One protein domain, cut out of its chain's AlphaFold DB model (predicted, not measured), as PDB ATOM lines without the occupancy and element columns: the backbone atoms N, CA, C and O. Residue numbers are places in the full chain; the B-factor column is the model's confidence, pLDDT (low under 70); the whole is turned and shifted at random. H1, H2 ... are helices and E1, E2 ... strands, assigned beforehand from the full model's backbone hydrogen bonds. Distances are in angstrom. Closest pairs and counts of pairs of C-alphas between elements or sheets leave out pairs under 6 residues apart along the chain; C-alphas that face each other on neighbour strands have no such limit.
ATOM      1  N   VAL A  33     -27.801  11.965  40.457       84.81
ATOM      2  CA  VAL A  33     -28.538  11.938  39.196       84.81
ATOM      3  C   VAL A  33     -27.677  12.606  38.145       84.81
ATOM      4  O   VAL A  33     -27.252  13.745  38.318       84.81
ATOM      5  N   THR A  34     -27.438  11.906  37.041       86.75
ATOM      6  CA  THR A  34     -26.706  12.447  35.897       86.75
ATOM      7  C   THR A  34     -27.613  12.447  34.675       86.75
ATOM      8  O   THR A  34     -28.197  11.420  34.333       86.75
ATOM      9  N   VAL A  35     -27.752  13.607  34.034       85.25
ATOM     10  CA  VAL A  35     -28.660  13.820  32.898       85.25
ATOM     11  C   VAL A  35     -27.869  14.410  31.731       85.25
ATOM     12  O   VAL A  35     -27.071  15.316  31.968       85.25
ATOM     13  N   PRO A  36     -28.049  13.934  30.486       84.12
ATOM     14  CA  PRO A  36     -27.382  14.530  29.337       84.12
ATOM     15  C   PRO A  36     -27.821  15.980  29.142       84.12
ATOM     16  O   PRO A  36     -28.982  16.340  29.350       84.12
ATOM     17  N   CYS A  37     -26.856  16.812  28.786       83.94
ATOM     18  CA  CYS A  37     -26.957  18.252  28.773       83.94
ATOM     19  C   CYS A  37     -26.103  18.819  27.634       83.94
ATOM     20  O   CYS A  37     -25.210  18.153  27.119       83.94
ATOM     21  N   ASP A  38     -26.389  20.050  27.247       82.38
ATOM     22  CA  ASP A  38     -25.610  20.818  26.283       82.38
ATOM     23  C   ASP A  38     -24.489  21.633  26.972       82.38
ATOM     24  O   ASP A  38     -24.475  21.751  28.201       82.38
ATOM     25  N   GLU A  39     -23.570  22.228  26.201       79.12
ATOM     26  CA  GLU A  39     -22.436  23.025  26.714       79.12
ATOM     27  C   GLU A  39     -22.885  24.193  27.602       79.12
ATOM     28  O   GLU A  39     -22.237  24.534  28.590       79.12
ATOM     29  N   ALA A  40     -24.050  24.760  27.289       79.00
ATOM     30  CA  ALA A  40     -24.650  25.852  28.039       79.00
ATOM     31  C   ALA A  40     -25.354  25.400  29.337       79.00
ATOM     32  O   ALA A  40     -25.923  26.230  30.045       79.00
ATOM     33  N   GLY A  41     -25.368  24.100  29.656       79.44
ATOM     34  CA  GLY A  41     -26.108  23.568  30.804       79.44
ATOM     35  C   GLY A  41     -27.612  23.401  30.549       79.44
ATOM     36  O   GLY A  41     -28.392  23.231  31.491       79.44
ATOM     37  N   ASN A  42     -28.032  23.424  29.280       82.38
ATOM     38  CA  ASN A  42     -29.418  23.186  28.885       82.38
ATOM     39  C   ASN A  42     -29.678  21.691  28.700       82.38
ATOM     40  O   ASN A  42     -28.950  21.002  27.991       82.38
ATOM     41  N   VAL A  43     -30.724  21.183  29.343       84.50
ATOM     42  CA  VAL A  43     -31.145  19.786  29.208       84.50
ATOM     43  C   VAL A  43     -32.233  19.705  28.146       84.50
ATOM     44  O   VAL A  43     -33.298  20.310  28.304       84.50
ATOM     45  N   ASP A  44     -31.990  18.934  27.088       84.00
ATOM     46  CA  ASP A  44     -32.980  18.720  26.036       84.00
ATOM     47  C   ASP A  44     -34.062  17.733  26.506       84.00
ATOM     48  O   ASP A  44     -33.919  16.514  26.434       84.00
ATOM     49  N   MET A  45     -35.172  18.264  27.026       81.62
ATOM     50  CA  MET A  45     -36.279  17.454  27.554       81.62
ATOM     51  C   MET A  45     -36.989  16.597  26.493       81.62
ATOM     52  O   MET A  45     -37.799  15.743  26.865       81.62
ATOM     53  N   ASN A  46     -36.747  16.839  25.204       82.38
ATOM     54  CA  ASN A  46     -37.343  16.078  24.110       82.38
ATOM     55  C   ASN A  46     -36.486  14.858  23.732       82.38
ATOM     56  O   ASN A  46     -37.030  13.823  23.361       82.38
ATOM     57  N   ALA A  47     -35.165  14.954  23.891       78.56
ATOM     58  CA  ALA A  47     -34.225  13.848  23.743       78.56
ATOM     59  C   ALA A  47     -34.251  12.872  24.936       78.56
ATOM     60  O   ALA A  47     -33.792  11.734  24.823       78.56
ATOM     61  N   LEU A  48     -34.785  13.295  26.088       80.56
ATOM     62  CA  LEU A  48     -34.912  12.455  27.278       80.56
ATOM     63  C   LEU A  48     -36.113  11.504  27.221       80.56
ATOM     64  O   LEU A  48     -37.216  11.866  26.815       80.56
ATOM     65  N   THR A  49     -35.931  10.306  27.778       83.88
ATOM     66  CA  THR A  49     -37.033   9.375  28.048       83.88
ATOM     67  C   THR A  49     -37.921   9.880  29.188       83.88
ATOM     68  O   THR A  49     -37.481  10.641  30.050       83.88
ATOM     69  N   GLU A  50     -39.174   9.425  29.239       86.88
ATOM     70  CA  GLU A  50     -40.136   9.821  30.281       86.88
ATOM     71  C   GLU A  50     -39.605   9.584  31.705       86.88
ATOM     72  O   GLU A  50     -39.737  10.444  32.577       86.88
ATOM     73  N   HIS A  51     -38.917   8.460  31.915       85.44
ATOM     74  CA  HIS A  51     -38.272   8.149  33.186       85.44
ATOM     75  C   HIS A  51     -37.174   9.164  33.540       85.44
ATOM     76  O   HIS A  51     -37.198   9.734  34.628       85.44
ATOM     77  N   LEU A  52     -36.250   9.449  32.611       83.31
ATOM     78  CA  LEU A  52     -35.181  10.432  32.828       83.31
ATOM     79  C   LEU A  52     -35.729  11.840  33.069       83.31
ATOM     80  O   LEU A  52     -35.207  12.557  33.919       83.31
ATOM     81  N   ARG A  53     -36.798  12.228  32.367       89.31
ATOM     82  CA  ARG A  53     -37.478  13.512  32.581       89.31
ATOM     83  C   ARG A  53     -38.036  13.624  33.992       89.31
ATOM     84  O   ARG A  53     -37.842  14.650  34.634       89.31
ATOM     85  N   ASN A  54     -38.722  12.588  34.472       90.56
ATOM     86  CA  ASN A  54     -39.291  12.587  35.816       90.56
ATOM     87  C   ASN A  54     -38.181  12.669  36.876       90.56
ATOM     88  O   ASN A  54     -38.219  13.538  37.745       90.56
ATOM     89  N   THR A  55     -37.123  11.867  36.725       88.12
ATOM     90  CA  THR A  55     -35.954  11.910  37.614       88.12
ATOM     91  C   THR A  55     -35.269  13.283  37.600       88.12
ATOM     92  O   THR A  55     -34.961  13.818  38.664       88.12
ATOM     93  N   TYR A  56     -35.091  13.906  36.427       89.12
ATOM     94  CA  TYR A  56     -34.535  15.259  36.295       89.12
ATOM     95  C   TYR A  56     -35.397  16.316  36.996       89.12
ATOM     96  O   TYR A  56     -34.879  17.123  37.768       89.12
ATOM     97  N   LEU A  57     -36.710  16.316  36.749       90.38
ATOM     98  CA  LEU A  57     -37.637  17.275  37.352       90.38
ATOM     99  C   LEU A  57     -37.704  17.104  38.875       90.38
ATOM    100  O   LEU A  57     -37.698  18.100  39.598       90.38
ATOM    101  N   GLY A  58     -37.701  15.859  39.360       90.25
ATOM    102  CA  GLY A  58     -37.649  15.538  40.784       90.25
ATOM    103  C   GLY A  58     -36.357  16.016  41.446       90.25
ATOM    104  O   GLY A  58     -36.411  16.712  42.459       90.25
ATOM    105  N   ALA A  59     -35.199  15.718  40.847       89.50
ATOM    106  CA  ALA A  59     -33.904  16.179  41.347       89.50
ATOM    107  C   ALA A  59     -33.824  17.712  41.361       89.50
ATOM    108  O   ALA A  59     -33.456  18.301  42.376       89.50
ATOM    109  N   ARG A  60     -34.258  18.373  40.278       88.44
ATOM    110  CA  ARG A  60     -34.283  19.839  40.159       88.44
ATOM    111  C   ARG A  60     -35.185  20.500  41.200       88.44
ATOM    112  O   ARG A  60     -34.814  21.544  41.727       88.44
ATOM    113  N   ALA A  61     -36.330  19.903  41.522       91.06
ATOM    114  CA  ALA A  61     -37.220  20.398  42.574       91.06
ATOM    115  C   ALA A  61     -36.609  20.280  43.983       91.06
ATOM    116  O   ALA A  61     -36.991  21.027  44.882       91.06
ATOM    117  N   MET A  62     -35.660  19.358  44.178       88.38
ATOM    118  CA  MET A  62     -34.970  19.128  45.450       88.38
ATOM    119  C   MET A  62     -33.585  19.797  45.543       88.38
ATOM    120  O   MET A  62     -32.903  19.654  46.565       88.38
ATOM    121  N   VAL A  63     -33.166  20.556  44.521       89.00
ATOM    122  CA  VAL A  63     -31.939  21.372  44.571       89.00
ATOM    123  C   VAL A  63     -32.050  22.423  45.677       89.00
ATOM    124  O   VAL A  63     -33.066  23.099  45.815       89.00
ATOM    125  N   GLY A  64     -30.990  22.559  46.472       84.88
ATOM    126  CA  GLY A  64     -30.929  23.443  47.637       84.88
ATOM    127  C   GLY A  64     -31.554  22.853  48.903       84.88
ATOM    128  O   GLY A  64     -31.543  23.512  49.940       84.88
ATOM    129  N   ARG A  65     -32.091  21.626  48.836       85.38
ATOM    130  CA  ARG A  65     -32.696  20.940  49.985       85.38
ATOM    131  C   ARG A  65     -32.113  19.556  50.235       85.38
ATOM    132  O   ARG A  65     -31.725  19.284  51.361       85.38
ATOM    133  N   ASP A  66     -32.041  18.728  49.197       84.56
ATOM    134  CA  ASP A  66     -31.449  17.378  49.251       84.56
ATOM    135  C   ASP A  66     -30.299  17.219  48.236       84.56
ATOM    136  O   ASP A  66     -29.346  16.472  48.455       84.56
ATOM    137  N   TYR A  67     -30.340  18.006  47.154       86.00
ATOM    138  CA  TYR A  67     -29.304  18.046  46.125       86.00
ATOM    139  C   TYR A  67     -28.571  19.389  46.116       86.00
ATOM    140  O   TYR A  67     -29.168  20.449  46.312       86.00
ATOM    141  N   SER A  68     -27.270  19.355  45.845       85.88
ATOM    142  CA  SER A  68     -26.466  20.547  45.567       85.88
ATOM    143  C   SER A  68     -26.788  21.134  44.193       85.88
ATOM    144  O   SER A  68     -27.436  20.497  43.358       85.88
ATOM    145  N   CYS A  69     -26.315  22.361  43.957       86.00
ATOM    146  CA  CYS A  69     -26.428  23.014  42.659       86.00
ATOM    147  C   CYS A  69     -25.885  22.093  41.551       86.00
ATOM    148  O   CYS A  69     -24.772  21.570  41.687       86.00
ATOM    149  N   PRO A  70     -26.658  21.870  40.475       87.44
ATOM    150  CA  PRO A  70     -26.245  20.965  39.423       87.44
ATOM    151  C   PRO A  70     -24.985  21.494  38.745       87.44
ATOM    152  O   PRO A  70     -24.885  22.682  38.442       87.44
ATOM    153  N   THR A  71     -24.025  20.607  38.511       88.25
ATOM    154  CA  THR A  71     -22.757  20.964  37.872       88.25
ATOM    155  C   THR A  71     -22.683  20.310  36.504       88.25
ATOM    156  O   THR A  71     -22.938  19.110  36.371       88.25
ATOM    157  N   VAL A  72     -22.352  21.105  35.488       87.06
ATOM    158  CA  VAL A  72     -22.091  20.601  34.140       87.06
ATOM    159  C   VAL A  72     -20.703  19.973  34.134       87.06
ATOM    160  O   VAL A  72     -19.721  20.615  34.497       87.06
ATOM    161  N   GLN A  73     -20.625  18.710  33.739       84.38
ATOM    162  CA  GLN A  73     -19.379  17.986  33.538       84.38
ATOM    163  C   GLN A  73     -19.304  17.525  32.094       84.38
ATOM    164  O   GLN A  73     -20.293  17.064  31.533       84.38
ATOM    165  N   THR A  74     -18.128  17.591  31.495       77.94
ATOM    166  CA  THR A  74     -17.878  16.871  30.251       77.94
ATOM    167  C   THR A  74     -17.869  15.382  30.567       77.94
ATOM    168  O   THR A  74     -17.167  14.954  31.489       77.94
ATOM    169  N   ALA A  75     -18.628  14.578  29.822       66.56
ATOM    170  CA  ALA A  75     -18.399  13.143  29.814       66.56
ATOM    171  C   ALA A  75     -16.912  12.914  29.519       66.56
ATOM    172  O   ALA A  75     -16.345  13.661  28.712       66.56
TER     173      ALA A  75
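Overview. This is residues 33 to 75 of the 91 residues of an uncharacterized protein of Betaproteobacteria bacterium HGW-Betaproteobacteria-15 (UniProt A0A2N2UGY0). A single helix, H1, and a short strand, E2, lie on opposite sides of strand E1, with no sheet formed. Two stretches without a named element, residues 38 to 49 and residues 62 to 70, close the two ends of this small frame, and residues 61 to 66, of which 61 belongs to H1, stick out at one end. The printed part has 43 residues, with one named helix and two named strands in the order E1, H1, E2; the class is mixed, helices and strands, with 21 residues, under half, in named elements. The whole is compact, with a radius of gyration of the C-alphas of 10.3 A, and spans 27 by 23 by 14 A.

Along the chain. E1, residues 33 to 37, begins at C-alpha 33 at (-28.538, 11.938, 39.196) and is 12.3 A long from first to last C-alpha. H1, residues 50 to 61, begins at C-alpha 50 at (-40.136, 9.821, 30.281) and is 16.5 A long. E2, residues 71 to 74, is 9.9 A long and ends at C-alpha 74 at (-17.878, 16.871, 30.251).

Arrangement. E1 and H1 have 5 pairs of C-alphas within 8 A, the closest being those of Val 35 and Tyr 56, 6.9 A apart. The closest C-alphas of E1 and E2 are those of Cys 37 and Val 72, 7.6 A apart. E1 and E2 pair with no named strand. H1 and E2 are apart. In H1 every O i to N i+4 pair is within hydrogen-bond range.

Size, cuts and confidence. The two C-alphas farthest apart are those of Ala 47 and Arg 65, 27.2 A. The printed part has no cut. The link from E1 to H1, 12 residues, is long; that from H1 to E2, 9 residues, is short. The mean pLDDT of the printed part is 84.8, and residue 75 is under 70.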